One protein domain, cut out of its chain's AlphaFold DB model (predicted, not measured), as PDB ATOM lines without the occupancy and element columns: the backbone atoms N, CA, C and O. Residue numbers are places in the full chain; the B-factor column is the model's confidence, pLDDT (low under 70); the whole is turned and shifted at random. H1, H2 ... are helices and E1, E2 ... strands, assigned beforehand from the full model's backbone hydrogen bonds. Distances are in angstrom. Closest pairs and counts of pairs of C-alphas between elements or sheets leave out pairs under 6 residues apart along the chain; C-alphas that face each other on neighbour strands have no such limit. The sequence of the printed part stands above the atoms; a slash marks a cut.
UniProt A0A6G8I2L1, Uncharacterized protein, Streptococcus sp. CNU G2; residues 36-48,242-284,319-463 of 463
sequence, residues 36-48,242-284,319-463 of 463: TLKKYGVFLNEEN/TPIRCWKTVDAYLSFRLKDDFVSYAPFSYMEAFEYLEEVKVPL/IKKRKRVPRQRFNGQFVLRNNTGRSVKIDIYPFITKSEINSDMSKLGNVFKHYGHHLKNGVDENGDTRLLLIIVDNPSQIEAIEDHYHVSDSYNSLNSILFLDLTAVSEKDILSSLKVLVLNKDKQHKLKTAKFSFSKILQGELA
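What this domain is: This is residues 36 to 48, 242 to 284 and 319 to 463 of the 463 residues of an uncharacterized protein of Streptococcus sp. CNU G2 (UniProt A0A6G8I2L1). A strongly twisted seven-stranded sheet makes the core, with H2 packed on one face and H3 and H4 on the other, making three layers. From beside H3 a long two-stranded arm, E3 and E4, reaches away, and the detached piece with H1 lies at the far opposite end. The printed part has 201 residues, with seven named helices and eleven named strands in the order H1, H2, E1 to E7, H3, E8, H4, H5, E9, H6, E10, E11, H7. The large sheet is mixed, in the order E1, E6, E7, E8, E9, E10, E11; E2 with E5 and E3 with E4 make two small antiparallel sheets. The class is mixed, helices and strands, and the whole is compact by its radius of gyration of the C-alphas, 17.5 A, yet elongated, spanning 69 by 39 by 36 A.

How they stand to each other: H1, residues 36 to 39, is apart from H2, residues 242 to 256. H2 is on the large sheet at a height of 7.9 A, over E7, residues 343 to 350, and only just over E8, residues 385 to 392, with 3 C-alphas on it. It runs slantwise, at 38 degrees to E7 on the local plane; their closest C-alphas, Arg 245 and Pro 350, are 5.4 A apart. Edge strand E1, residues 262 to 266, is antiparallel to E6, residues 333 to 337, with N 266 and O 333 at 2.9 A. E1 runs on into E2, residues 269 to 271, at 78 degrees, and E2 into E3, residues 274 to 283, at 47 degrees. E4, residues 319 to 325, is antiparallel to E3, with N 280 and O 319 at 2.9 A, and runs on into E5, residues 328 to 330, at 40 degrees. E5 is antiparallel to E2, with N 271 and O 328 at 2.8 A. E6 and E7 form a hairpin, with N 334 and O 346 at 2.9 A. H3, residues 360 to 374, is on the opposite face from H2, along E8 at 14 degrees on the local plane and at a height of 10.1 A; its closest C-alpha to E4 is Asn 366, 6.5 A from that of Val 325. E7 and E8 are parallel, with N 347 and O 387 at 2.8 A; with H3 they form a strand-helix-strand unit, parallel neighbour strands with a helix between, and its crossover is right-handed. H4, residues 395 to 405, is on the same face as H3; they are close but not clearly touching, with C-alphas of Met 361 and Ile 401 7.2 A apart, at a steep tilt of 64 degrees, the same way. H5, residues 407 to 410, only grazes the sheet. E9, residues 417 to 421, is parallel to E8, with N 390 and O 418 at 2.8 A, and E8, H4, H5 and E9 form a second such right-handed unit. H6, residues 422 to 427, only grazes the sheet. E10, residues 434 to 439, is antiparallel to E9, with N 419 and O 435 at 2.9 A, and forms a hairpin with edge strand E11, residues 445 to 449, with N 446 and O 438 at 2.9 A. H7, residues 454 to 457, is only just not on the sheet, with 4 pairs of C-alphas within 10 A. Each O i to N i+4 pair is within hydrogen-bond range in H2, H4 and H6, and 9 of 11 are in H3; H1, H5 and H7 are too short for such a pair.

Where its parts are: H1 begins at C-alpha 36 (-120.330, -4.275, 51.509). From first to last C-alpha, H2 measures 21.1 A, E3 27.8 A, E4 18.5 A, E7 22.1 A, H3 20.5 A, E8 22.4 A, H4 15.7 A and E10 16.7 A. E3 ends at C-alpha 283 (-56.979, -0.678, 71.548), and H7 ends at C-alpha 457 (-92.449, -17.605, 55.381).

The domain as a whole: The C-alphas of Thr 36 and Leu 284, the two farthest apart, are 70.0 A apart. Residues 49 to 241 and 285 to 318 are not printed; the gaps between C-alphas are 35.0 A and 11.1 A. Of the links that are printed whole, none is long. Mean pLDDT of the printed part is 77.0; 52 residues are under 70, among them 408 to 415 and 436 to 463.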
ATOM      1  N   THR A  36    -120.527  -3.814  50.130       62.56
ATOM      2  CA  THR A  36    -120.330  -4.275  51.509       62.56
ATOM      3  C   THR A  36    -118.941  -3.913  52.038       62.56
ATOM      4  O   THR A  36    -118.841  -3.436  53.162       62.56
ATOM      5  N   LEU A  37    -117.888  -4.043  51.224       71.94
ATOM      6  CA  LEU A  37    -116.515  -3.682  51.604       71.94
ATOM      7  C   LEU A  37    -116.311  -2.177  51.808       71.94
ATOM      8  O   LEU A  37    -115.634  -1.780  52.757       71.94
ATOM      9  N   LYS A  38    -116.988  -1.338  51.011       77.56
ATOM     10  CA  LYS A  38    -116.977   0.125  51.198       77.56
ATOM     11  C   LYS A  38    -117.399   0.546  52.604       77.56
ATOM     12  O   LYS A  38    -116.841   1.493  53.146       77.56
ATOM     13  N   LYS A  39    -118.347  -0.172  53.220       78.94
ATOM     14  CA  LYS A  39    -118.784   0.113  54.597       78.94
ATOM     15  C   LYS A  39    -117.642  -0.046  55.601       78.94
ATOM     16  O   LYS A  39    -117.590   0.696  56.568       78.94
ATOM     17  N   TYR A  40    -116.709  -0.958  55.343       78.50
ATOM     18  CA  TYR A  40    -115.544  -1.210  56.190       78.50
ATOM     19  C   TYR A  40    -114.318  -0.368  55.805       78.50
ATOM     20  O   TYR A  40    -113.222  -0.631  56.289       78.50
ATOM     21  N   GLY A  41    -114.497   0.647  54.948       79.19
ATOM     22  CA  GLY A  41    -113.424   1.539  54.507       79.19
ATOM     23  C   GLY A  41    -112.503   0.958  53.445       79.19
ATOM     24  O   GLY A  41    -111.399   1.466  53.290       79.19
ATOM     25  N   VAL A  42    -112.939  -0.087  52.737       81.12
ATOM     26  CA  VAL A  42    -112.173  -0.704  51.651       81.12
ATOM     27  C   VAL A  42    -112.756  -0.275  50.308       81.12
ATOM     28  O   VAL A  42    -113.945  -0.469  50.036       81.12
ATOM     29  N   PHE A  43    -111.912   0.299  49.460       79.69
ATOM     30  CA  PHE A  43    -112.276   0.876  48.168       79.69
ATOM     31  C   PHE A  43    -111.469   0.231  47.042       79.69
ATOM     32  O   PHE A  43    -110.466  -0.427  47.293       79.69
ATOM     33  N   LEU A  44    -111.923   0.416  45.803       75.69
ATOM     34  CA  LEU A  44    -111.129   0.119  44.614       75.69
ATOM     35  C   LEU A  44    -110.514   1.429  44.129       75.69
ATOM     36  O   LEU A  44    -111.251   2.410  43.995       75.69
ATOM     37  N   ASN A  45    -109.204   1.445  43.894       76.69
ATOM     38  CA  ASN A  45    -108.542   2.562  43.223       76.69
ATOM     39  C   ASN A  45    -108.741   2.484  41.693       76.69
ATOM     40  O   ASN A  45    -109.420   1.584  41.187       76.69
ATOM     41  N   GLU A  46    -108.154   3.427  40.953       77.88
ATOM     42  CA  GLU A  46    -108.252   3.502  39.486       77.88
ATOM     43  C   GLU A  46    -107.708   2.245  38.781       77.88
ATOM     44  O   GLU A  46    -108.205   1.850  37.728       77.88
ATOM     45  N   GLU A  47    -106.752   1.558  39.408       77.81
ATOM     46  CA  GLU A  47    -106.137   0.321  38.921       77.81
ATOM     47  C   GLU A  47    -106.932  -0.948  39.296       77.81
ATOM     48  O   GLU A  47    -106.494  -2.061  39.017       77.81
ATOM     49  N   ASN A  48    -108.116  -0.809  39.909       74.38
ATOM     50  CA  ASN A  48    -108.926  -1.900  40.474       74.38
ATOM     51  C   ASN A  48    -108.242  -2.697  41.602       74.38
ATOM     52  O   ASN A  48    -108.605  -3.849  41.857       74.38
ATOM     53  N   THR A 242     -98.667   9.091  72.396       86.44
ATOM     54  CA  THR A 242     -99.443   7.880  72.724       86.44
ATOM     55  C   THR A 242    -100.746   7.748  71.910       86.44
ATOM     56  O   THR A 242    -100.981   6.665  71.362       86.44
ATOM     57  N   PRO A 243    -101.568   8.806  71.731       90.25
ATOM     58  CA  PRO A 243    -102.762   8.750  70.883       90.25
ATOM     59  C   PRO A 243    -102.446   8.384  69.429       90.25
ATOM     60  O   PRO A 243    -103.070   7.484  68.873       90.25
ATOM     61  N   ILE A 244    -101.410   8.989  68.840       91.56
ATOM     62  CA  ILE A 244    -100.978   8.695  67.467       91.56
ATOM     63  C   ILE A 244    -100.535   7.234  67.332       91.56
ATOM     64  O   ILE A 244    -100.890   6.572  66.356       91.56
ATOM     65  N   ARG A 245     -99.813   6.683  68.319       91.06
ATOM     66  CA  ARG A 245     -99.426   5.258  68.303       91.06
ATOM     67  C   ARG A 245    -100.635   4.338  68.318       91.06
ATOM     68  O   ARG A 245    -100.635   3.327  67.611       91.06
ATOM     69  N   CYS A 246    -101.665   4.693  69.085       92.00
ATOM     70  CA  CYS A 246    -102.932   3.971  69.078       92.00
ATOM     71  C   CYS A 246    -103.577   4.047  67.689       92.00
ATOM     72  O   CYS A 246    -103.902   3.008  67.122       92.00
ATOM     73  N   TRP A 247    -103.653   5.235  67.083       94.25
ATOM     74  CA  TRP A 247    -104.245   5.412  65.754       94.25
ATOM     75  C   TRP A 247    -103.521   4.613  64.668       94.25
ATOM     76  O   TRP A 247    -104.183   3.918  63.899       94.25
ATOM     77  N   LYS A 248    -102.183   4.631  64.646       93.94
ATOM     78  CA  LYS A 248    -101.376   3.821  63.719       93.94
ATOM     79  C   LYS A 248    -101.614   2.326  63.908       93.94
ATOM     80  O   LYS A 248    -101.800   1.592  62.938       93.94
ATOM     81  N   THR A 249    -101.665   1.877  65.161       93.62
ATOM     82  CA  THR A 249    -101.968   0.477  65.504       93.62
ATOM     83  C   THR A 249    -103.356   0.070  65.010       93.62
ATOM     84  O   THR A 249    -103.521  -1.027  64.480       93.62
ATOM     85  N   VAL A 250    -104.343   0.957  65.143       94.62
ATOM     86  CA  VAL A 250    -105.714   0.727  64.677       94.62
ATOM     87  C   VAL A 250    -105.771   0.628  63.155       94.62
ATOM     88  O   VAL A 250    -106.413  -0.283  62.648       94.62
ATOM     89  N   ASP A 251    -105.089   1.501  62.410       92.12
ATOM     90  CA  ASP A 251    -105.076   1.423  60.940       92.12
ATOM     91  C   ASP A 251    -104.403   0.136  60.435       92.12
ATOM     92  O   ASP A 251    -104.903  -0.510  59.506       92.12
ATOM     93  N   ALA A 252    -103.329  -0.302  61.100       91.25
ATOM     94  CA  ALA A 252    -102.740  -1.612  60.844       91.25
ATOM     95  C   ALA A 252    -103.744  -2.737  61.141       91.25
ATOM     96  O   ALA A 252    -103.990  -3.594  60.294       91.25
ATOM     97  N   TYR A 253    -104.391  -2.709  62.306       91.88
ATOM     98  CA  TYR A 253    -105.395  -3.701  62.685       91.88
ATOM     99  C   TYR A 253    -106.555  -3.769  61.682       91.88
ATOM    100  O   TYR A 253    -106.927  -4.858  61.249       91.88
ATOM    101  N   LEU A 254    -107.100  -2.622  61.266       88.31
ATOM    102  CA  LEU A 254    -108.207  -2.544  60.311       88.31
ATOM    103  C   LEU A 254    -107.848  -3.158  58.953       88.31
ATOM    104  O   LEU A 254    -108.742  -3.672  58.281       88.31
ATOM    105  N   SER A 255    -106.562  -3.148  58.596       82.50
ATOM    106  CA  SER A 255    -106.021  -3.791  57.397       82.50
ATOM    107  C   SER A 255    -105.840  -5.303  57.585       82.50
ATOM    108  O   SER A 255    -106.245  -6.093  56.734       82.50
ATOM    109  N   PHE A 256    -105.270  -5.728  58.717       81.94
ATOM    110  CA  PHE A 256    -104.966  -7.136  58.992       81.94
ATOM    111  C   PHE A 256    -106.194  -7.978  59.347       81.94
ATOM    112  O   PHE A 256    -106.254  -9.139  58.955       81.94
ATOM    113  N   ARG A 257    -107.192  -7.413  60.039       82.81
ATOM    114  CA  ARG A 257    -108.400  -8.140  60.483       82.81
ATOM    115  C   ARG A 257    -109.223  -8.733  59.338       82.81
ATOM    116  O   ARG A 257    -110.071  -9.589  59.571       82.81
ATOM    117  N   LEU A 258    -109.021  -8.208  58.131       75.38
ATOM    118  CA  LEU A 258    -109.700  -8.639  56.916       75.38
ATOM    119  C   LEU A 258    -109.121  -9.937  56.353       75.38
ATOM    120  O   LEU A 258    -109.770 -10.576  55.538       75.38
ATOM    121  N   LYS A 259    -107.914 -10.317  56.780       73.88
ATOM    122  CA  LYS A 259    -107.246 -11.527  56.319       73.88
ATOM    123  C   LYS A 259    -107.820 -12.753  57.025       73.88
ATOM    124  O   LYS A 259    -108.101 -12.723  58.223       73.88
ATOM    125  N   ASP A 260    -107.918 -13.848  56.288       69.31
ATOM    126  CA  ASP A 260    -108.554 -15.084  56.764       69.31
ATOM    127  C   ASP A 260    -107.737 -15.794  57.848       69.31
ATOM    128  O   ASP A 260    -108.280 -16.448  58.737       69.31
ATOM    129  N   ASP A 261    -106.420 -15.624  57.784       76.69
ATOM    130  CA  ASP A 261    -105.455 -16.132  58.751       76.69
ATOM    131  C   ASP A 261    -105.383 -15.290  60.027       76.69
ATOM    132  O   ASP A 261    -104.772 -15.726  60.999       76.69
ATOM    133  N   PHE A 262    -106.009 -14.112  60.083       83.25
ATOM    134  CA  PHE A 262    -106.043 -13.323  61.305       83.25
ATOM    135  C   PHE A 262    -106.841 -14.059  62.385       83.25
ATOM    136  O   PHE A 262    -107.956 -14.517  62.157       83.25
ATOM    137  N   VAL A 263    -106.297 -14.167  63.593       86.81
ATOM    138  CA  VAL A 263    -106.967 -14.813  64.731       86.81
ATOM    139  C   VAL A 263    -107.463 -13.744  65.684       86.81
ATOM    140  O   VAL A 263    -108.673 -13.597  65.856       86.81
ATOM    141  N   SER A 264    -106.546 -12.974  66.266       87.50
ATOM    142  CA  SER A 264    -106.863 -12.017  67.324       87.50
ATOM    143  C   SER A 264    -105.829 -10.895  67.437       87.50
ATOM    144  O   SER A 264    -104.741 -10.944  66.862       87.50
ATOM    145  N   TYR A 265    -106.190  -9.866  68.203       89.12
ATOM    146  CA  TYR A 265    -105.299  -8.793  68.626       89.12
ATOM    147  C   TYR A 265    -105.144  -8.826  70.145       89.12
ATOM    148  O   TYR A 265    -106.135  -8.909  70.873       89.12
ATOM    149  N   ALA A 266    -103.905  -8.717  70.612       86.00
ATOM    150  CA  ALA A 266    -103.586  -8.434  72.000       86.00
ATOM    151  C   ALA A 266    -103.085  -6.981  72.130       86.00
ATOM    152  O   ALA A 266    -102.209  -6.569  71.369       86.00
ATOM    153  N   PRO A 267    -103.570  -6.201  73.112       80.38
ATOM    154  CA  PRO A 267    -103.222  -4.779  73.291       80.38
ATOM    155  C   PRO A 267    -101.777  -4.503  73.712       80.38
ATOM    156  O   PRO A 267    -101.343  -3.352  73.752       80.38
ATOM    157  N   PHE A 268    -101.045  -5.541  74.103       79.81
ATOM    158  CA  PHE A 268     -99.638  -5.476  74.464       79.81
ATOM    159  C   PHE A 268     -99.023  -6.865  74.302       79.81
ATOM    160  O   PHE A 268     -99.696  -7.892  74.425       79.81
ATOM    161  N   SER A 269     -97.714  -6.883  74.125       86.25
ATOM    162  CA  SER A 269     -96.880  -8.067  74.280       86.25
ATOM    163  C   SER A 269     -95.552  -7.660  74.909       86.25
ATOM    164  O   SER A 269     -95.194  -6.477  74.941       86.25
ATOM    165  N   TYR A 270     -94.842  -8.645  75.451       87.31
ATOM    166  CA  TYR A 270     -93.544  -8.438  76.078       87.31
ATOM    167  C   TYR A 270     -92.523  -9.427  75.511       87.31
ATOM    168  O   TYR A 270     -92.869 -10.528  75.068       87.31
ATOM    169  N   MET A 271     -91.263  -9.016  75.525       87.81
ATOM    170  CA  MET A 271     -90.091  -9.874  75.390       87.81
ATOM    171  C   MET A 271     -89.249  -9.705  76.642       87.81
ATOM    172  O   MET A 271     -88.940  -8.576  77.033       87.81
ATOM    173  N   GLU A 272     -88.929 -10.819  77.291       88.62
ATOM    174  CA  GLU A 272     -88.202 -10.810  78.553       88.62
ATOM    175  C   GLU A 272     -86.755 -10.349  78.377       88.62
ATOM    176  O   GLU A 272     -86.173 -10.432  77.298       88.62
ATOM    177  N   ALA A 273     -86.187  -9.789  79.446       91.06
ATOM    178  CA  ALA A 273     -84.804  -9.333  79.430       91.06
ATOM    179  C   ALA A 273     -83.854 -10.516  79.208       91.06
ATOM    180  O   ALA A 273     -84.042 -11.581  79.793       91.06
ATOM    181  N   PHE A 274     -82.787 -10.299  78.443       88.50
ATOM    182  CA  PHE A 274     -81.771 -11.322  78.208       88.50
ATOM    183  C   PHE A 274     -80.365 -10.729  78.248       88.50
ATOM    184  O   PHE A 274     -80.168  -9.509  78.277       88.50
ATOM    185  N   GLU A 275     -79.369 -11.604  78.262       88.94
ATOM    186  CA  GLU A 275     -77.964 -11.222  78.229       88.94
ATOM    187  C   GLU A 275     -77.254 -11.906  77.067       88.94
ATOM    188  O   GLU A 275     -77.528 -13.062  76.752       88.94
ATOM    189  N   TYR A 276     -76.320 -11.195  76.443       84.06
ATOM    190  CA  TYR A 276     -75.488 -11.728  75.370       84.06
ATOM    191  C   TYR A 276     -74.024 -11.328  75.561       84.06
ATOM    192  O   TYR A 276     -73.695 -10.410  76.321       84.06
ATOM    193  N   LEU A 277     -73.129 -12.056  74.892       83.06
ATOM    194  CA  LEU A 277     -71.706 -11.744  74.850       83.06
ATOM    195  C   LEU A 277     -71.406 -10.947  73.583       83.06
ATOM    196  O   LEU A 277     -71.654 -11.418  72.478       83.06
ATOM    197  N   GLU A 278     -70.852  -9.755  73.759       81.19
ATOM    198  CA  GLU A 278     -70.424  -8.874  72.679       81.19
ATOM    199  C   GLU A 278     -68.897  -8.857  72.604       81.19
ATOM    200  O   GLU A 278     -68.216  -8.666  73.619       81.19
ATOM    201  N   GLU A 279     -68.348  -9.055  71.409       80.00
ATOM    202  CA  GLU A 279     -66.911  -8.955  71.165       80.00
ATOM    203  C   GLU A 279     -66.534  -7.504  70.867       80.00
ATOM    204  O   GLU A 279     -66.842  -6.957  69.813       80.00
ATOM    205  N   VAL A 280     -65.846  -6.867  71.814       76.38
ATOM    206  CA  VAL A 280     -65.413  -5.475  71.694       76.38
ATOM    207  C   VAL A 280     -63.925  -5.433  71.377       76.38
ATOM    208  O   VAL A 280     -63.107  -5.983  72.118       76.38
ATOM    209  N   LYS A 281     -63.567  -4.732  70.298       76.50
ATOM    210  CA  LYS A 281     -62.175  -4.410  69.970       76.50
ATOM    211  C   LYS A 281     -61.707  -3.273  70.870       76.50
ATOM    212  O   LYS A 281     -62.185  -2.149  70.757       76.50
ATOM    213  N   VAL A 282     -60.778  -3.564  71.774       72.81
ATOM    214  CA  VAL A 282     -60.159  -2.554  72.639       72.81
ATOM    215  C   VAL A 282     -58.743  -2.278  72.130       72.81
ATOM    216  O   VAL A 282     -57.997  -3.239  71.914       72.81
ATOM    217  N   PRO A 283     -58.350  -1.008  71.917       67.50
ATOM    218  CA  PRO A 283     -56.979  -0.678  71.548       67.50
ATOM    219  C   PRO A 283     -56.016  -1.186  72.622       67.50
ATOM    220  O   PRO A 283     -56.233  -0.944  73.810       67.50
ATOM    221  N   LEU A 284     -54.945  -1.877  72.226       63.38
ATOM    222  CA  LEU A 284     -53.840  -2.151  73.141       63.38
ATOM    223  C   LEU A 284     -53.135  -0.822  73.433       63.38
ATOM    224  O   LEU A 284     -52.248  -0.400  72.689       63.38
ATOM    225  N   ILE A 319     -62.194  -8.413  73.450       80.44
ATOM    226  CA  ILE A 319     -62.693  -8.717  74.790       80.44
ATOM    227  C   ILE A 319     -64.171  -9.064  74.678       80.44
ATOM    228  O   ILE A 319     -64.945  -8.294  74.115       80.44
ATOM    229  N   LYS A 320     -64.567 -10.199  75.256       82.56
ATOM    230  CA  LYS A 320     -65.977 -10.569  75.404       82.56
ATOM    231  C   LYS A 320     -66.557  -9.820  76.598       82.56
ATOM    232  O   LYS A 320     -66.114 -10.021  77.726       82.56
ATOM    233  N   LYS A 321     -67.531  -8.946  76.359       84.06
ATOM    234  CA  LYS A 321     -68.274  -8.242  77.407       84.06
ATOM    235  C   LYS A 321     -69.689  -8.791  77.485       84.06
ATOM    236  O   LYS A 321     -70.361  -8.928  76.470       84.06
ATOM    237  N   ARG A 322     -70.150  -9.067  78.704       86.75
ATOM    238  CA  ARG A 322     -71.547  -9.422  78.962       86.75
ATOM    239  C   ARG A 322     -72.392  -8.153  78.897       86.75
ATOM    240  O   ARG A 322     -72.103  -7.179  79.592       86.75
ATOM    241  N   LYS A 323     -73.400  -8.150  78.035       86.81
ATOM    242  CA  LYS A 323     -74.341  -7.048  77.847       86.81
ATOM    243  C   LYS A 323     -75.735  -7.529  78.207       86.81
ATOM    244  O   LYS A 323     -76.138  -8.610  77.791       86.81
ATOM    245  N   ARG A 324     -76.468  -6.710  78.959       89.62
ATOM    246  CA  ARG A 324     -77.871  -6.949  79.294       89.62
ATOM    247  C   ARG A 324     -78.758  -6.115  78.381       89.62
ATOM    248  O   ARG A 324     -78.551  -4.909  78.267       89.62
ATOM    249  N   VAL A 325     -79.746  -6.757  77.771       88.94
ATOM    250  CA  VAL A 325     -80.826  -6.102  77.033       88.94
ATOM    251  C   VAL A 325     -82.059  -6.100  77.936       88.94
ATOM    252  O   VAL A 325     -82.446  -7.160  78.439       88.94
ATOM    253  N   PRO A 326     -82.654  -4.930  78.221       89.25
ATOM    254  CA  PRO A 326     -83.816  -4.854  79.091       89.25
ATOM    255  C   PRO A 326     -85.042  -5.509  78.445       89.25
ATOM    256  O   PRO A 326     -85.113  -5.700  77.229       89.25
ATOM    257  N   ARG A 327     -86.030  -5.817  79.289       89.94
ATOM    258  CA  ARG A 327     -87.349  -6.285  78.863       89.94
ATOM    259  C   ARG A 327     -87.968  -5.266  77.908       89.94
ATOM    260  O   ARG A 327     -87.973  -4.075  78.216       89.94
ATOM    261  N   GLN A 328     -88.504  -5.732  76.785       88.94
ATOM    262  CA  GLN A 328     -89.162  -4.889  75.790       88.94
ATOM    263  C   GLN A 328     -90.674  -5.089  75.849       88.94
ATOM    264  O   GLN A 328     -91.157  -6.218  75.889       88.94
ATOM    265  N   ARG A 329     -91.423  -3.987  75.823       87.62
ATOM    266  CA  ARG A 329     -92.880  -3.982  75.667       87.62
ATOM    267  C   ARG A 329     -93.240  -3.454  74.278       87.62
ATOM    268  O   ARG A 329     -92.575  -2.550  73.779       87.62
ATOM    269  N   PHE A 330     -94.291  -3.999  73.680       89.81
ATOM    270  CA  PHE A 330     -94.821  -3.562  72.385       89.81
ATOM    271  C   PHE A 330     -96.226  -2.965  72.519       89.81
ATOM    272  O   PHE A 330     -96.946  -3.235  73.488       89.81
ATOM    273  N   ASN A 331     -96.628  -2.160  71.530       87.94
ATOM    274  CA  ASN A 331     -97.923  -1.462  71.491       87.94
ATOM    275  C   ASN A 331     -99.096  -2.373  71.091       87.94
ATOM    276  O   ASN A 331    -100.243  -1.933  71.034       87.94
ATOM    277  N   GLY A 332     -98.811  -3.643  70.823       89.56
ATOM    278  CA  GLY A 332     -99.793  -4.678  70.560       89.56
ATOM    279  C   GLY A 332     -99.150  -5.894  69.913       89.56
ATOM    280  O   GLY A 332     -97.956  -5.888  69.610       89.56
ATOM    281  N   GLN A 333     -99.953  -6.929  69.701       91.81
ATOM    282  CA  GLN A 333     -99.553  -8.121  68.971       91.81
ATOM    283  C   GLN A 333    -100.726  -8.639  68.142       91.81
ATOM    284  O   GLN A 333    -101.817  -8.853  68.670       91.81
ATOM    285  N   PHE A 334    -100.503  -8.856  66.849       92.06
ATOM    286  CA  PHE A 334    -101.425  -9.626  66.022       92.06
ATOM    287  C   PHE A 334    -101.090 -11.104  66.138       92.06
ATOM    288  O   PHE A 334     -99.925 -11.492  66.062       92.06
ATOM    289  N   VAL A 335    -102.116 -11.927  66.300       88.81
ATOM    290  CA  VAL A 335    -101.997 -13.377  66.226       88.81
ATOM    291  C   VAL A 335    -102.655 -13.812  64.934       88.81
ATOM    292  O   VAL A 335    -103.820 -13.502  64.689       88.81
ATOM    293  N   LEU A 336    -101.897 -14.518  64.110       86.44
ATOM    294  CA  LEU A 336    -102.374 -15.133  62.886       86.44
ATOM    295  C   LEU A 336    -102.173 -16.643  62.965       86.44
ATOM    296  O   LEU A 336    -101.340 -17.131  63.729       86.44
ATOM    297  N   ARG A 337    -102.927 -17.388  62.165       81.88
ATOM    298  CA  ARG A 337    -102.811 -18.834  62.041       81.88
ATOM    299  C   ARG A 337    -102.205 -19.180  60.701       81.88
ATOM    300  O   ARG A 337    -102.705 -18.782  59.658       81.88
ATOM    301  N   ASN A 338    -101.131 -19.951  60.731       72.50
ATOM    302  CA  ASN A 338    -100.531 -20.428  59.501       72.50
ATOM    303  C   ASN A 338    -101.252 -21.670  58.950       72.50
ATOM    304  O   ASN A 338    -102.084 -22.289  59.614       72.50
ATOM    305  N   ASN A 339    -100.857 -22.087  57.746       68.88
ATOM    306  CA  ASN A 339    -101.428 -23.248  57.053       68.88
ATOM    307  C   ASN A 339    -101.195 -24.581  57.793       68.88
ATOM    308  O   ASN A 339    -101.903 -25.547  57.541       68.88
ATOM    309  N   THR A 340    -100.217 -24.640  58.705       69.69
ATOM    310  CA  THR A 340     -99.951 -25.810  59.568       69.69
ATOM    311  C   THR A 340    -100.749 -25.781  60.879       69.69
ATOM    312  O   THR A 340    -100.605 -26.672  61.710       69.69
ATOM    313  N   GLY A 341    -101.567 -24.747  61.098       72.12
ATOM    314  CA  GLY A 341    -102.358 -24.551  62.310       72.12
ATOM    315  C   GLY A 341    -101.614 -23.906  63.488       72.12
ATOM    316  O   GLY A 341    -102.269 -23.643  64.501       72.12
ATOM    317  N   ARG A 342    -100.305 -23.622  63.364       78.12
ATOM    318  CA  ARG A 342     -99.488 -22.920  64.376       78.12
ATOM    319  C   ARG A 342     -99.677 -21.405  64.317       78.12
ATOM    320  O   ARG A 342    -100.117 -20.861  63.300       78.12
ATOM    321  N   SER A 343     -99.321 -20.735  65.409       84.19
ATOM    322  CA  SER A 343     -99.499 -19.293  65.540       84.19
ATOM    323  C   SER A 343     -98.312 -18.527  64.955       84.19
ATOM    324  O   SER A 343     -97.153 -18.907  65.117       84.19
ATOM    325  N   VAL A 344     -98.615 -17.412  64.299       86.62
ATOM    326  CA  VAL A 344     -97.655 -16.369  63.936       86.62
ATOM    327  C   VAL A 344     -97.993 -15.145  64.776       86.62
ATOM    328  O   VAL A 344     -99.094 -14.603  64.675       86.62
ATOM    329  N   LYS A 345     -97.058 -14.726  65.624       90.12
ATOM    330  CA  LYS A 345     -97.196 -13.574  66.516       90.12
ATOM    331  C   LYS A 345     -96.459 -12.388  65.914       90.12
ATOM    332  O   LYS A 345     -95.253 -12.456  65.718       90.12
ATOM    333  N   ILE A 346     -97.167 -11.306  65.630       91.69
ATOM    334  CA  ILE A 346     -96.593 -10.087  65.060       91.69
ATOM    335  C   ILE A 346     -96.645  -8.985  66.113       91.69
ATOM    336  O   ILE A 346     -97.716  -8.445  66.372       91.69
ATOM    337  N   ASP A 347     -95.511  -8.662  66.726       93.56
ATOM    338  CA  ASP A 347     -95.388  -7.556  67.673       93.56
ATOM    339  C   ASP A 347     -95.404  -6.209  66.944       93.56
ATOM    340  O   ASP A 347     -94.763  -6.043  65.910       93.56
ATOM    341  N   ILE A 348     -96.129  -5.234  67.489       94.00
ATOM    342  CA  ILE A 348     -96.420  -3.970  66.808       94.00
ATOM    343  C   ILE A 348     -95.592  -2.830  67.398       94.00
ATOM    344  O   ILE A 348     -95.600  -2.605  68.614       94.00
ATOM    345  N   TYR A 349     -94.945  -2.069  66.517       93.94
ATOM    346  CA  TYR A 349     -94.133  -0.908  66.857       93.94
ATOM    347  C   TYR A 349     -94.485   0.304  65.972       93.94
ATOM    348  O   TYR A 349     -93.974   0.439  64.858       93.94
ATOM    349  N   PRO A 350     -95.375   1.202  66.422       93.44
ATOM    350  CA  PRO A 350     -95.675   2.433  65.702       93.44
ATOM    351  C   PRO A 350     -94.506   3.416  65.800       93.44
ATOM    352  O   PRO A 350     -94.136   3.833  66.897       93.44
ATOM    353  N   PHE A 351     -93.939   3.794  64.657       93.25
ATOM    354  CA  PHE A 351     -92.779   4.677  64.574       93.25
ATOM    355  C   PHE A 351     -93.213   6.132  64.361       93.25
ATOM    356  O   PHE A 351     -93.997   6.414  63.450       93.25
ATOM    357  N   ILE A 352     -92.739   7.055  65.203       88.75
ATOM    358  CA  ILE A 352     -93.094   8.481  65.150       88.75
ATOM    359  C   ILE A 352     -91.839   9.359  65.218       88.75
ATOM    360  O   ILE A 352     -91.590  10.148  64.307       88.75
ATOM    361  N   THR A 353     -91.036   9.240  66.279       82.38
ATOM    362  CA  THR A 353     -89.947  10.192  66.559       82.38
ATOM    363  C   THR A 353     -88.585   9.703  66.056       82.38
ATOM    364  O   THR A 353     -88.073   8.662  66.473       82.38
ATOM    365  N   LYS A 354     -87.968  10.484  65.155       78.69
ATOM    366  CA  LYS A 354     -86.661  10.175  64.537       78.69
ATOM    367  C   LYS A 354     -85.459  10.713  65.319       78.69
ATOM    368  O   LYS A 354     -84.399  10.098  65.312       78.69
ATOM    369  N   SER A 355     -85.600  11.875  65.948       68.19
ATOM    370  CA  SER A 355     -84.476  12.681  66.428       68.19
ATOM    371  C   SER A 355     -84.739  13.160  67.849       68.19
ATOM    372  O   SER A 355     -85.485  14.114  68.008       68.19
ATOM    373  N   GLU A 356     -84.170  12.469  68.845       57.62
ATOM    374  CA  GLU A 356     -84.051  12.873  70.263       57.62
ATOM    375  C   GLU A 356     -83.436  11.735  71.110       57.62
ATOM    376  O   GLU A 356     -83.470  10.560  70.716       57.62
ATOM    377  N   ILE A 357     -82.904  12.066  72.296       62.84
ATOM    378  CA  ILE A 357     -82.611  11.084  73.356       62.84
ATOM    379  C   ILE A 357     -83.955  10.498  73.809       62.84
ATOM    380  O   ILE A 357     -84.866  11.251  74.129       62.84
ATOM    381  N   ASN A 358     -84.083   9.168  73.841       68.81
ATOM    382  CA  ASN A 358     -85.341   8.439  74.099       68.81
ATOM    383  C   ASN A 358     -86.409   8.515  72.982       68.81
ATOM    384  O   ASN A 358     -87.568   8.165  73.223       68.81
ATOM    385  N   SER A 359     -86.026   8.891  71.757       84.31
ATOM    386  CA  SER A 359     -86.874   8.784  70.556       84.31
ATOM    387  C   SER A 359     -87.214   7.334  70.186       84.31
ATOM    388  O   SER A 359     -86.526   6.395  70.602       84.31
ATOM    389  N   ASP A 360     -88.239   7.138  69.355       87.56
ATOM    390  CA  ASP A 360     -88.585   5.825  68.804       87.56
ATOM    391  C   ASP A 360     -87.421   5.229  68.014       87.56
ATOM    392  O   ASP A 360     -87.205   4.021  68.107       87.56
ATOM    393  N   MET A 361     -86.643   6.062  67.308       89.62
ATOM    394  CA  MET A 361     -85.395   5.638  66.672       89.62
ATOM    395  C   MET A 361     -84.464   5.008  67.706       89.62
ATOM    396  O   MET A 361     -84.181   3.827  67.602       89.62
ATOM    397  N   SER A 362     -84.091   5.729  68.769       86.56
ATOM    398  CA  SER A 362     -83.165   5.215  69.797       86.56
ATOM    399  C   SER A 362     -83.632   3.913  70.472       86.56
ATOM    400  O   SER A 362     -82.818   3.038  70.783       86.56
ATOM    401  N   LYS A 363     -84.947   3.758  70.671       87.44
ATOM    402  CA  LYS A 363     -85.565   2.578  71.293       87.44
ATOM    403  C   LYS A 363     -85.519   1.342  70.389       87.44
ATOM    404  O   LYS A 363     -85.405   0.228  70.914       87.44
ATOM    405  N   LEU A 364     -85.522   1.511  69.061       89.50
ATOM    406  CA  LEU A 364     -85.420   0.399  68.107       89.50
ATOM    407  C   LEU A 364     -84.140  -0.418  68.292       89.50
ATOM    408  O   LEU A 364     -84.171  -1.627  68.097       89.50
ATOM    409  N   GLY A 365     -83.041   0.179  68.760       86.88
ATOM    410  CA  GLY A 365     -81.803  -0.562  69.013       86.88
ATOM    411  C   GLY A 365     -81.970  -1.736  69.990       86.88
ATOM    412  O   GLY A 365     -81.393  -2.801  69.781       86.88
ATOM    413  N   ASN A 366     -82.786  -1.589  71.042       87.44
ATOM    414  CA  ASN A 366     -83.091  -2.705  71.947       87.44
ATOM    415  C   ASN A 366     -84.062  -3.701  71.306       87.44
ATOM    416  O   ASN A 366     -83.884  -4.908  71.462       87.44
ATOM    417  N   VAL A 367     -85.051  -3.204  70.559       89.75
ATOM    418  CA  VAL A 367     -86.009  -4.037  69.818       89.75
ATOM    419  C   VAL A 367     -85.276  -4.948  68.831       89.75
ATOM    420  O   VAL A 367     -85.481  -6.159  68.841       89.75
ATOM    421  N   PHE A 368     -84.360  -4.405  68.032       87.62
ATOM    422  CA  PHE A 368     -83.593  -5.183  67.064       87.62
ATOM    423  C   PHE A 368     -82.673  -6.202  67.725       87.62
ATOM    424  O   PHE A 368     -82.554  -7.314  67.222       87.62
ATOM    425  N   LYS A 369     -82.106  -5.909  68.899       84.62
ATOM    426  CA  LYS A 369     -81.351  -6.916  69.660       84.62
ATOM    427  C   LYS A 369     -82.217  -8.103  70.076       84.62
ATOM    428  O   LYS A 369     -81.746  -9.235  69.984       84.62
ATOM    429  N   HIS A 370     -83.467  -7.883  70.491       86.00
ATOM    430  CA  HIS A 370     -84.394  -8.989  70.766       86.00
ATOM    431  C   HIS A 370     -84.623  -9.848  69.518       86.00
ATOM    432  O   HIS A 370     -84.485 -11.067  69.561       86.00
ATOM    433  N   TYR A 371     -84.898  -9.225  68.378       83.44
ATOM    434  CA  TYR A 371     -85.166  -9.970  67.146       83.44
ATOM    435  C   TYR A 371     -83.920 -10.627  66.534       83.44
ATOM    436  O   TYR A 371     -84.030 -11.700  65.949       83.44
ATOM    437  N   GLY A 372     -82.741 -10.034  66.723       75.75
ATOM    438  CA  GLY A 372     -81.477 -10.499  66.156       75.75
ATOM    439  C   GLY A 372     -80.689 -11.499  66.995       75.75
ATOM    440  O   GLY A 372     -79.978 -12.329  66.435       75.75
ATOM    441  N   HIS A 373     -80.785 -11.421  68.326       71.38
ATOM    442  CA  HIS A 373     -80.014 -12.279  69.234       71.38
ATOM    443  C   HIS A 373     -80.874 -13.246  70.047       71.38
ATOM    444  O   HIS A 373     -80.411 -14.346  70.343       71.38
ATOM    445  N   HIS A 374     -82.091 -12.853  70.436       69.56
ATOM    446  CA  HIS A 374     -82.925 -13.672  71.318       69.56
ATOM    447  C   HIS A 374     -83.758 -14.702  70.543       69.56
ATOM    448  O   HIS A 374     -83.876 -15.849  70.969       69.56
ATOM    449  N   LEU A 375     -84.310 -14.330  69.384       70.44
ATOM    450  CA  LEU A 375     -85.088 -15.251  68.555       70.44
ATOM    451  C   LEU A 375     -84.178 -16.074  67.638       70.44
ATOM    452  O   LEU A 375     -83.627 -15.570  66.660       70.44
ATOM    453  N   LYS A 376     -84.059 -17.378  67.909       66.00
ATOM    454  CA  LYS A 376     -83.375 -18.308  66.999       66.00
ATOM    455  C   LYS A 376     -84.229 -18.486  65.743       66.00
ATOM    456  O   LYS A 376     -85.281 -19.114  65.800       66.00
ATOM    457  N   ASN A 377     -83.781 -17.929  64.618       67.25
ATOM    458  CA  ASN A 377     -84.464 -17.996  63.320       67.25
ATOM    459  C   ASN A 377     -85.919 -17.478  63.339       67.25
ATOM    460  O   ASN A 377     -86.765 -17.992  62.613       67.25
ATOM    461  N   GLY A 378     -86.227 -16.477  64.176       72.69
ATOM    462  CA  GLY A 378     -87.566 -15.871  64.222       72.69
ATOM    463  C   GLY A 378     -88.639 -16.739  64.889       72.69
ATOM    464  O   GLY A 378     -89.827 -16.548  64.635       72.69
ATOM    465  N   VAL A 379     -88.243 -17.700  65.727       78.25
ATOM    466  CA  VAL A 379     -89.156 -18.588  66.460       78.25
ATOM    467  C   VAL A 379     -89.008 -18.361  67.966       78.25
ATOM    468  O   VAL A 379     -87.894 -18.176  68.462       78.25
ATOM    469  N   ASP A 380     -90.131 -18.327  68.687       77.88
ATOM    470  CA  ASP A 380     -90.163 -18.206  70.147       77.88
ATOM    471  C   ASP A 380     -89.964 -19.560  70.860       77.88
ATOM    472  O   ASP A 380     -89.862 -20.617  70.237       77.88
ATOM    473  N   GLU A 381     -89.895 -19.539  72.193       77.31
ATOM    474  CA  GLU A 381     -89.676 -20.737  73.021       77.31
ATOM    475  C   GLU A 381     -90.770 -21.807  72.864       77.31
ATOM    476  O   GLU A 381     -90.523 -22.982  73.127       77.31
ATOM    477  N   ASN A 382     -91.964 -21.423  72.400       78.88
ATOM    478  CA  ASN A 382     -93.088 -22.330  72.170       78.88
ATOM    479  C   ASN A 382     -93.104 -22.897  70.743       78.88
ATOM    480  O   ASN A 382     -93.992 -23.678  70.398       78.88
ATOM    481  N   GLY A 383     -92.143 -22.515  69.896       77.25
ATOM    482  CA  GLY A 383     -92.111 -22.928  68.497       77.25
ATOM    483  C   GLY A 383     -93.032 -22.111  67.583       77.25
ATOM    484  O   GLY A 383     -93.244 -22.529  66.437       77.25
ATOM    485  N   ASP A 384     -93.575 -20.984  68.062       81.81
ATOM    486  CA  ASP A 384     -94.373 -20.054  67.260       81.81
ATOM    487  C   ASP A 384     -93.462 -19.070  66.520       81.81
ATOM    488  O   ASP A 384     -92.477 -18.566  67.069       81.81
ATOM    489  N   THR A 385     -93.803 -18.744  65.273       84.62
ATOM    490  CA  THR A 385     -93.085 -17.704  64.523       84.62
ATOM    491  C   THR A 385     -93.391 -16.342  65.130       84.62
ATOM    492  O   THR A 385     -94.558 -16.008  65.352       84.62
ATOM    493  N   ARG A 386     -92.357 -15.532  65.357       86.75
ATOM    494  CA  ARG A 386     -92.480 -14.200  65.939       86.75
ATOM    495  C   ARG A 386     -91.858 -13.147  65.027       86.75
ATOM    496  O   ARG A 386     -90.683 -13.231  64.685       86.75
ATOM    497  N   LEU A 387     -92.664 -12.167  64.633       87.56
ATOM    498  CA  LEU A 387     -92.316 -11.095  63.701       87.56
ATOM    499  C   LEU A 387     -92.495  -9.733  64.377       87.56
ATOM    500  O   LEU A 387     -93.354  -9.574  65.238       87.56
ATOM    501  N   LEU A 388     -91.731  -8.743  63.940       90.56
ATOM    502  CA  LEU A 388     -91.873  -7.338  64.294       90.56
ATOM    503  C   LEU A 388     -92.533  -6.598  63.134       90.56
ATOM    504  O   LEU A 388     -92.062  -6.695  62.005       90.56
ATOM    505  N   LEU A 389     -93.574  -5.818  63.406       92.44
ATOM    506  CA  LEU A 389     -94.192  -4.903  62.452       92.44
ATOM    507  C   LEU A 389     -93.965  -3.458  62.886       92.44
ATOM    508  O   LEU A 389     -94.578  -2.981  63.843       92.44
ATOM    509  N   ILE A 390     -93.112  -2.755  62.150       93.94
ATOM    510  CA  ILE A 390     -92.860  -1.326  62.318       93.94
ATOM    511  C   ILE A 390     -93.838  -0.554  61.433       93.94
ATOM    512  O   ILE A 390     -93.822  -0.698  60.211       93.94
ATOM    513  N   ILE A 391     -94.702   0.262  62.033       94.62
ATOM    514  CA  ILE A 391     -95.698   1.049  61.293       94.62
ATOM    515  C   ILE A 391     -95.131   2.439  61.030       94.62
ATOM    516  O   ILE A 391     -94.892   3.197  61.972       94.62
ATOM    517  N   VAL A 392     -94.949   2.772  59.754       93.31
ATOM    518  CA  VAL A 392     -94.355   4.025  59.279       93.31
ATOM    519  C   VAL A 392     -95.363   4.829  58.460       93.31
ATOM    520  O   VAL A 392     -96.286   4.281  57.863       93.31
ATOM    521  N   ASP A 393     -95.191   6.146  58.422       90.12
ATOM    522  CA  ASP A 393     -96.027   7.037  57.612       90.12
ATOM    523  C   ASP A 393     -95.775   6.852  56.116       90.12
ATOM    524  O   ASP A 393     -96.714   6.889  55.325       90.12
ATOM    525  N   ASN A 394     -94.507   6.692  55.732       86.38
ATOM    526  CA  ASN A 394     -94.050   6.637  54.346       86.38
ATOM    527  C   ASN A 394     -92.679   5.926  54.232       86.38
ATOM    528  O   ASN A 394     -92.007   5.723  55.252       86.38
ATOM    529  N   PRO A 395     -92.216   5.593  53.010       85.31
ATOM    530  CA  PRO A 395     -90.958   4.873  52.797       85.31
ATOM    531  C   PRO A 395     -89.695   5.573  53.311       85.31
ATOM    532  O   PRO A 395     -88.769   4.886  53.730       85.31
ATOM    533  N   SER A 396     -89.654   6.912  53.360       87.69
ATOM    534  CA  SER A 396     -88.455   7.640  53.819       87.69
ATOM    535  C   SER A 396     -88.098   7.336  55.279       87.69
ATOM    536  O   SER A 396     -86.941   7.417  55.684       87.69
ATOM    537  N   GLN A 397     -89.086   6.957  56.099       89.94
ATOM    538  CA  GLN A 397     -88.835   6.513  57.472       89.94
ATOM    539  C   GLN A 397     -88.160   5.138  57.514       89.94
ATOM    540  O   GLN A 397     -87.374   4.887  58.421       89.94
ATOM    541  N   ILE A 398     -88.439   4.266  56.540       88.25
ATOM    542  CA  ILE A 398     -87.786   2.956  56.419       88.25
ATOM    543  C   ILE A 398     -86.312   3.156  56.064       88.25
ATOM    544  O   ILE A 398     -85.450   2.563  56.705       88.25
ATOM    545  N   GLU A 399     -86.032   4.032  55.097       85.31
ATOM    546  CA  GLU A 399     -84.666   4.398  54.697       85.31
ATOM    547  C   GLU A 399     -83.883   4.982  55.878       85.31
ATOM    548  O   GLU A 399     -82.800   4.503  56.189       85.31
ATOM    549  N   ALA A 400     -84.476   5.908  56.638       87.31
ATOM    550  CA  ALA A 400     -83.829   6.476  57.822       87.31
ATOM    551  C   ALA A 400     -83.509   5.433  58.915       87.31
ATOM    552  O   ALA A 400     -82.512   5.568  59.624       87.31
ATOM    553  N   ILE A 401     -84.358   4.413  59.089       88.12
ATOM    554  CA  ILE A 401     -84.099   3.307  60.024       88.12
ATOM    555  C   ILE A 401     -82.952   2.434  59.506       88.12
ATOM    556  O   ILE A 401     -82.090   2.037  60.293       88.12
ATOM    557  N   GLU A 402     -82.930   2.150  58.203       83.69
ATOM    558  CA  GLU A 402     -81.859   1.379  57.574       83.69
ATOM    559  C   GLU A 402     -80.513   2.101  57.664       83.69
ATOM    560  O   GLU A 402     -79.541   1.498  58.105       83.69
ATOM    561  N   ASP A 403     -80.465   3.397  57.360       83.94
ATOM    562  CA  ASP A 403     -79.243   4.203  57.441       83.94
ATOM    563  C   ASP A 403     -78.676   4.266  58.867       83.94
ATOM    564  O   ASP A 403     -77.464   4.345  59.059       83.94
ATOM    565  N   HIS A 404     -79.545   4.234  59.884       85.44
ATOM    566  CA  HIS A 404     -79.125   4.322  61.282       85.44
ATOM    567  C   HIS A 404     -78.656   2.983  61.860       85.44
ATOM    568  O   HIS A 404     -77.732   2.948  62.675       85.44
ATOM    569  N   TYR A 405     -79.320   1.884  61.496       81.50
ATOM    570  CA  TYR A 405     -79.109   0.577  62.125       81.50
ATOM    571  C   TYR A 405     -78.465  -0.469  61.218       81.50
ATOM    572  O   TYR A 405     -78.107  -1.535  61.725       81.50
ATOM    573  N   HIS A 406     -78.331  -0.190  59.919       76.62
ATOM    574  CA  HIS A 406     -77.907  -1.142  58.890       76.62
ATOM    575  C   HIS A 406     -78.621  -2.481  59.075       76.62
ATOM    576  O   HIS A 406     -77.983  -3.529  59.246       76.62
ATOM    577  N   VAL A 407     -79.957  -2.423  59.178       71.12
ATOM    578  CA  VAL A 407     -80.780  -3.564  59.591       71.12
ATOM    579  C   VAL A 407     -80.537  -4.727  58.640       71.12
ATOM    580  O   VAL A 407     -80.454  -5.875  59.083       71.12
ATOM    581  N   SER A 408     -80.358  -4.416  57.354       64.69
ATOM    582  CA  SER A 408     -80.147  -5.387  56.286       64.69
ATOM    583  C   SER A 408     -78.784  -6.096  56.267       64.69
ATOM    584  O   SER A 408     -78.668  -7.161  55.658       64.69
ATOM    585  N   ASP A 409     -77.791  -5.568  56.980       60.44
ATOM    586  CA  ASP A 409     -76.451  -6.159  57.071       60.44
ATOM    587  C   ASP A 409     -76.172  -6.766  58.451       60.44
ATOM    588  O   ASP A 409     -75.432  -7.743  58.579       60.44
ATOM    589  N   SER A 410     -76.747  -6.181  59.504       55.03
ATOM    590  CA  SER A 410     -76.334  -6.435  60.892       55.03
ATOM    591  C   SER A 410     -77.147  -7.517  61.595       55.03
ATOM    592  O   SER A 410     -76.689  -8.094  62.584       55.03
ATOM    593  N   TYR A 411     -78.355  -7.805  61.108       55.44
ATOM    594  CA  TYR A 411     -79.257  -8.751  61.749       55.44
ATOM    595  C   TYR A 411     -79.555  -9.916  60.806       55.44
ATOM    596  O   TYR A 411     -80.313  -9.790  59.849       55.44
ATOM    597  N   ASN A 412     -79.037 -11.103  61.146       47.28
ATOM    598  CA  ASN A 412     -79.353 -12.373  60.470       47.28
ATOM    599  C   ASN A 412     -80.874 -12.675  60.408       47.28
ATOM    600  O   ASN A 412     -81.299 -13.600  59.722       47.28
ATOM    601  N   SER A 413     -81.701 -11.912  61.133       50.59
ATOM    602  CA  SER A 413     -83.145 -12.068  61.306       50.59
ATOM    603  C   SER A 413     -84.003 -11.097  60.478       50.59
ATOM    604  O   SER A 413     -85.148 -10.852  60.852       50.59
ATOM    605  N   LEU A 414     -83.502 -10.530  59.376       54.16
ATOM    606  CA  LEU A 414     -84.262  -9.606  58.506       54.16
ATOM    607  C   LEU A 414     -85.636 -10.111  58.078       54.16
ATOM    608  O   LEU A 414     -86.580  -9.337  57.958       54.16
ATOM    609  N   ASN A 415     -85.773 -11.426  57.939       61.94
ATOM    610  CA  ASN A 415     -87.042 -12.069  57.612       61.94
ATOM    611  C   ASN A 415     -88.108 -11.903  58.710       61.94
ATOM    612  O   ASN A 415     -89.283 -12.163  58.466       61.94
ATOM    613  N   SER A 416     -87.710 -11.497  59.918       75.88
ATOM    614  CA  SER A 416     -88.601 -11.281  61.059       75.88
ATOM    615  C   SER A 416     -89.004  -9.819  61.257       75.88
ATOM    616  O   SER A 416     -89.786  -9.556  62.161       75.88
ATOM    617  N   ILE A 417     -88.501  -8.871  60.455       83.25
ATOM    618  CA  ILE A 417     -88.830  -7.441  60.574       83.25
ATOM    619  C   ILE A 417     -89.603  -6.991  59.336       83.25
ATOM    620  O   ILE A 417     -89.140  -7.117  58.206       83.25
ATOM    621  N   LEU A 418     -90.789  -6.443  59.569       86.31
ATOM    622  CA  LEU A 418     -91.719  -5.967  58.556       86.31
ATOM    623  C   LEU A 418     -91.960  -4.477  58.747       86.31
ATOM    624  O   LEU A 418     -92.080  -4.004  59.876       86.31
ATOM    625  N   PHE A 419     -92.124  -3.760  57.643       88.31
ATOM    626  CA  PHE A 419     -92.547  -2.365  57.649       88.31
ATOM    627  C   PHE A 419     -93.935  -2.250  57.027       88.31
ATOM    628  O   PHE A 419     -94.164  -2.758  55.930       88.31
ATOM    629  N   LEU A 420     -94.864  -1.586  57.711       90.19
ATOM    630  CA  LEU A 420     -96.159  -1.210  57.151       90.19
ATOM    631  C   LEU A 420     -96.121   0.260  56.750       90.19
ATOM    632  O   LEU A 420     -96.075   1.127  57.621       90.19
ATOM    633  N   ASP A 421     -96.170   0.521  55.448       89.00
ATOM    634  CA  ASP A 421     -96.221   1.870  54.887       89.00
ATOM    635  C   ASP A 421     -97.672   2.341  54.737       89.00
ATOM    636  O   ASP A 421     -98.381   1.920  53.821       89.00
ATOM    637  N   LEU A 422     -98.106   3.238  55.629       88.50
ATOM    638  CA  LEU A 422     -99.474   3.764  55.640       88.50
ATOM    639  C   LEU A 422     -99.826   4.590  54.389       88.50
ATOM    640  O   LEU A 422    -101.001   4.653  54.014       88.50
ATOM    641  N   THR A 423     -98.840   5.181  53.706       85.12
ATOM    642  CA  THR A 423     -99.056   5.853  52.414       85.12
ATOM    643  C   THR A 423     -99.379   4.807  51.343       85.12
ATOM    644  O   THR A 423    -100.418   4.889  50.687       85.12
ATOM    645  N   ALA A 424     -98.594   3.728  51.259       81.75
ATOM    646  CA  ALA A 424     -98.867   2.630  50.328       81.75
ATOM    647  C   ALA A 424    -100.184   1.882  50.613       81.75
ATOM    648  O   ALA A 424    -100.855   1.488  49.656       81.75
ATOM    649  N   VAL A 425    -100.581   1.709  51.888       79.12
ATOM    650  CA  VAL A 425    -101.908   1.155  52.259       79.12
ATOM    651  C   VAL A 425    -103.040   1.986  51.636       79.12
ATOM    652  O   VAL A 425    -104.077   1.446  51.241       79.12
ATOM    653  N   SER A 426    -102.843   3.304  51.567       77.75
ATOM    654  CA  SER A 426    -103.863   4.258  51.133       77.75
ATOM    655  C   SER A 426    -103.977   4.375  49.615       77.75
ATOM    656  O   SER A 426    -105.081   4.565  49.114       77.75
ATOM    657  N   GLU A 427    -102.860   4.262  48.896       79.19
ATOM    658  CA  GLU A 427    -102.787   4.591  47.464       79.19
ATOM    659  C   GLU A 427    -102.746   3.361  46.549       79.19
ATOM    660  O   GLU A 427    -103.311   3.376  45.454       79.19
ATOM    661  N   LYS A 428    -102.071   2.287  46.979       75.75
ATOM    662  CA  LYS A 428    -101.697   1.180  46.087       75.75
ATOM    663  C   LYS A 428    -102.563  -0.045  46.307       75.75
ATOM    664  O   LYS A 428    -103.438  -0.346  45.506       75.75
ATOM    665  N   ASP A 429    -102.288  -0.765  47.385       71.38
ATOM    666  CA  ASP A 429    -102.991  -1.989  47.750       71.38
ATOM    667  C   ASP A 429    -102.612  -2.376  49.181       71.38
ATOM    668  O   ASP A 429    -101.429  -2.340  49.544       71.38
ATOM    669  N   ILE A 430    -103.607  -2.797  49.963       68.50
ATOM    670  CA  ILE A 430    -103.446  -3.257  51.346       68.50
ATOM    671  C   ILE A 430    -102.416  -4.392  51.419       68.50
ATOM    672  O   ILE A 430    -101.560  -4.378  52.304       68.50
ATOM    673  N   LEU A 431    -102.431  -5.346  50.481       64.25
ATOM    674  CA  LEU A 431    -101.499  -6.482  50.504       64.25
ATOM    675  C   LEU A 431    -100.074  -6.072  50.103       64.25
ATOM    676  O   LEU A 431     -99.104  -6.627  50.618       64.25
ATOM    677  N   SER A 432     -99.940  -5.069  49.234       65.94
ATOM    678  CA  SER A 432     -98.648  -4.560  48.758       65.94
ATOM    679  C   SER A 432     -97.936  -3.593  49.717       65.94
ATOM    680  O   SER A 432     -96.781  -3.213  49.486       65.94
ATOM    681  N   SER A 433     -98.624  -3.164  50.775       70.00
ATOM    682  CA  SER A 433     -98.147  -2.143  51.713       70.00
ATOM    683  C   SER A 433     -97.137  -2.657  52.741       70.00
ATOM    684  O   SER A 433     -96.393  -1.869  53.323       70.00
ATOM    685  N   LEU A 434     -97.068  -3.980  52.924       73.38
ATOM    686  CA  LEU A 434     -96.041  -4.625  53.730       73.38
ATOM    687  C   LEU A 434     -94.733  -4.691  52.951       73.38
ATOM    688  O   LEU A 434     -94.655  -5.250  51.852       73.38
ATOM    689  N   LYS A 435     -93.692  -4.117  53.539       71.62
ATOM    690  CA  LYS A 435     -92.357  -4.038  52.968       71.62
ATOM    691  C   LYS A 435     -91.361  -4.805  53.822       71.62
ATOM    692  O   LYS A 435     -91.464  -4.836  55.046       71.62
ATOM    693  N   VAL A 436     -90.383  -5.397  53.149       66.69
ATOM    694  CA  VAL A 436     -89.205  -6.021  53.756       66.69
ATOM    695  C   VAL A 436     -87.971  -5.457  53.061       66.69
ATOM    696  O   VAL A 436     -87.981  -5.219  51.846       66.69
ATOM    697  N   LEU A 437     -86.918  -5.220  53.835       60.34
ATOM    698  CA  LEU A 437     -85.615  -4.820  53.316       60.34
ATOM    699  C   LEU A 437     -84.852  -6.068  52.878       60.34
ATOM    700  O   LEU A 437     -84.689  -7.004  53.659       60.34
ATOM    701  N   VAL A 438     -84.405  -6.092  51.622       61.62
ATOM    702  CA  VAL A 438     -83.630  -7.207  51.070       61.62
ATOM    703  C   VAL A 438     -82.325  -6.678  50.494       61.62
ATOM    704  O   VAL A 438     -82.331  -5.756  49.676       61.62
ATOM    705  N   LEU A 439     -81.212  -7.293  50.894       56.94
ATOM    706  CA  LEU A 439     -79.907  -7.035  50.301       56.94
ATOM    707  C   LEU A 439     -79.864  -7.662  48.900       56.94
ATOM    708  O   LEU A 439     -80.113  -8.859  48.734       56.94
ATOM    709  N   ASN A 440     -79.613  -6.857  47.869       60.50
ATOM    710  CA  ASN A 440     -79.483  -7.371  46.509       60.50
ATOM    711  C   ASN A 440     -78.082  -7.981  46.270       60.50
ATOM    712  O   ASN A 440     -77.191  -7.904  47.116       60.50
ATOM    713  N   LYS A 441     -77.881  -8.594  45.094       57.25
ATOM    714  CA  LYS A 441     -76.597  -9.222  44.720       57.25
ATOM    715  C   LYS A 441     -75.421  -8.237  44.687       57.25
ATOM    716  O   LYS A 441     -74.286  -8.656  44.886       57.25
ATOM    717  N   ASP A 442     -75.705  -6.952  44.501       62.75
ATOM    718  CA  ASP A 442     -74.722  -5.870  44.405       62.75
ATOM    719  C   ASP A 442     -74.444  -5.203  45.765       62.75
ATOM    720  O   ASP A 442     -73.832  -4.139  45.817       62.75
ATOM    721  N   LYS A 443     -74.898  -5.815  46.873       59.50
ATOM    722  CA  LYS A 443     -74.824  -5.267  48.242       59.50
ATOM    723  C   LYS A 443     -75.488  -3.894  48.398       59.50
ATOM    724  O   LYS A 443     -75.135  -3.128  49.286       59.50
ATOM    725  N   GLN A 444     -76.453  -3.583  47.541       53.34
ATOM    726  CA  GLN A 444     -77.329  -2.432  47.694       53.34
ATOM    727  C   GLN A 444     -78.665  -2.878  48.285       53.34
ATOM    728  O   GLN A 444     -79.229  -3.922  47.929       53.34
ATOM    729  N   HIS A 445     -79.195  -2.071  49.192       62.78
ATOM    730  CA  HIS A 445     -80.462  -2.352  49.849       62.78
ATOM    731  C   HIS A 445     -81.618  -2.047  48.897       62.78
ATOM    732  O   HIS A 445     -81.660  -0.994  48.260       62.78
ATOM    733  N   LYS A 446     -82.580  -2.970  48.789       62.28
ATOM    734  CA  LYS A 446     -83.807  -2.739  48.025       62.28
ATOM    735  C   LYS A 446     -85.029  -3.045  48.872       62.28
ATOM    736  O   LYS A 446     -85.191  -4.155  49.381       62.28
ATOM    737  N   LEU A 447     -85.933  -2.072  48.947       60.97
ATOM    738  CA  LEU A 447     -87.259  -2.278  49.505       60.97
ATOM    739  C   LEU A 447     -88.053  -3.196  48.571       60.97
ATOM    740  O   LEU A 447     -88.302  -2.860  47.407       60.97
ATOM    741  N   LYS A 448     -88.454  -4.365  49.068       62.31
ATOM    742  CA  LYS A 448     -89.347  -5.266  48.343       62.31
ATOM    743  C   LYS A 448     -90.719  -5.253  48.993       62.31
ATOM    744  O   LYS A 448     -90.853  -5.311  50.213       62.31
ATOM    745  N   THR A 449     -91.752  -5.213  48.155       56.25
ATOM    746  CA  THR A 449     -93.094  -5.588  48.592       56.25
ATOM    747  C   THR A 449     -93.046  -7.041  49.019       56.25
ATOM    748  O   THR A 449     -92.698  -7.917  48.223       56.25
ATOM    749  N   ALA A 450     -93.396  -7.293  50.266       53.34
ATOM    750  CA  ALA A 450     -93.428  -8.639  50.765       53.34
ATOM    751  C   ALA A 450     -94.665  -9.334  50.180       53.34
ATOM    752  O   ALA A 450     -95.801  -9.017  50.528       53.34
ATOM    753  N   LYS A 451     -94.449 -10.264  49.242       49.75
ATOM    754  CA  LYS A 451     -95.505 -11.122  48.681       49.75
ATOM    755  C   LYS A 451     -95.903 -12.153  49.741       49.75
ATOM    756  O   LYS A 451     -95.503 -13.311  49.680       49.75
ATOM    757  N   PHE A 452     -96.627 -11.709  50.761       48.03
ATOM    758  CA  PHE A 452     -97.031 -12.544  51.887       48.03
ATOM    759  C   PHE A 452     -98.082 -13.569  51.443       48.03
ATOM    760  O   PHE A 452     -99.274 -13.275  51.411       48.03
ATOM    761  N   SER A 453     -97.658 -14.804  51.170       45.12
ATOM    762  CA  SER A 453     -98.447 -15.958  51.604       45.12
ATOM    763  C   SER A 453     -97.731 -16.536  52.820       45.12
ATOM    764  O   SER A 453     -96.546 -16.861  52.749       45.12
ATOM    765  N   PHE A 454     -98.408 -16.626  53.965       43.03
ATOM    766  CA  PHE A 454     -97.781 -17.089  55.214       43.03
ATOM    767  C   PHE A 454     -97.224 -18.519  55.113       43.03
ATOM    768  O   PHE A 454     -96.356 -18.900  55.894       43.03
ATOM    769  N   SER A 455     -97.643 -19.284  54.101       36.69
ATOM    770  CA  SER A 455     -97.019 -20.544  53.688       36.69
ATOM    771  C   SER A 455     -95.550 -20.421  53.261       36.69
ATOM    772  O   SER A 455     -94.776 -21.324  53.559       36.69
ATOM    773  N   LYS A 456     -95.141 -19.326  52.607       37.16
ATOM    774  CA  LYS A 456     -93.766 -19.139  52.101       37.16
ATOM    775  C   LYS A 456     -92.771 -18.716  53.181       37.16
ATOM    776  O   LYS A 456     -91.615 -19.122  53.144       37.16
ATOM    777  N   ILE A 457     -93.244 -17.993  54.198       36.78
ATOM    778  CA  ILE A 457     -92.449 -17.605  55.381       36.78
ATOM    779  C   ILE A 457     -91.892 -18.845  56.101       36.78
ATOM    780  O   ILE A 457     -90.806 -18.798  56.667       36.78
ATOM    781  N   LEU A 458     -92.612 -19.970  56.042       38.88
ATOM    782  CA  LEU A 458     -92.274 -21.213  56.743       38.88
ATOM    783  C   LEU A 458     -91.314 -22.131  55.974       38.88
ATOM    784  O   LEU A 458     -90.770 -23.053  56.573       38.88
ATOM    785  N   GLN A 459     -91.094 -21.898  54.678       34.72
ATOM    786  CA  GLN A 459     -90.157 -22.690  53.867       34.72
ATOM    787  C   GLN A 459     -88.758 -22.059  53.789       34.72
ATOM    788  O   GLN A 459     -87.874 -22.608  53.142       34.72
ATOM    789  N   GLY A 460     -88.540 -20.903  54.427       33.06
ATOM    790  CA  GLY A 460     -87.312 -20.121  54.241       33.06
ATOM    791  C   GLY A 460     -87.208 -19.474  52.854       33.06
ATOM    792  O   GLY A 460     -86.203 -18.840  52.546       33.06
ATOM    793  N   GLU A 461     -88.253 -19.581  52.029       32.88
ATOM    794  CA  GLU A 461     -88.328 -19.000  50.691       32.88
ATOM    795  C   GLU A 461     -88.972 -17.607  50.746       32.88
ATOM    796  O   GLU A 461     -90.103 -17.382  50.311       32.88
ATOM    797  N   LEU A 462     -88.240 -16.643  51.304       36.75
ATOM    798  CA  LEU A 462     -88.511 -15.221  51.091       36.75
ATOM    799  C   LEU A 462     -87.521 -14.710  50.037       36.75
ATOM    800  O   LEU A 462     -86.394 -14.346  50.366       36.75
ATOM    801  N   ALA A 463     -87.935 -14.720  48.765       31.19
ATOM    802  CA  ALA A 463     -87.188 -14.149  47.637       31.19
ATOM    803  C   ALA A 463     -87.902 -12.933  47.032       31.19
ATOM    804  O   ALA A 463     -89.121 -13.028  46.755       31.19
TER     805      ALA A 463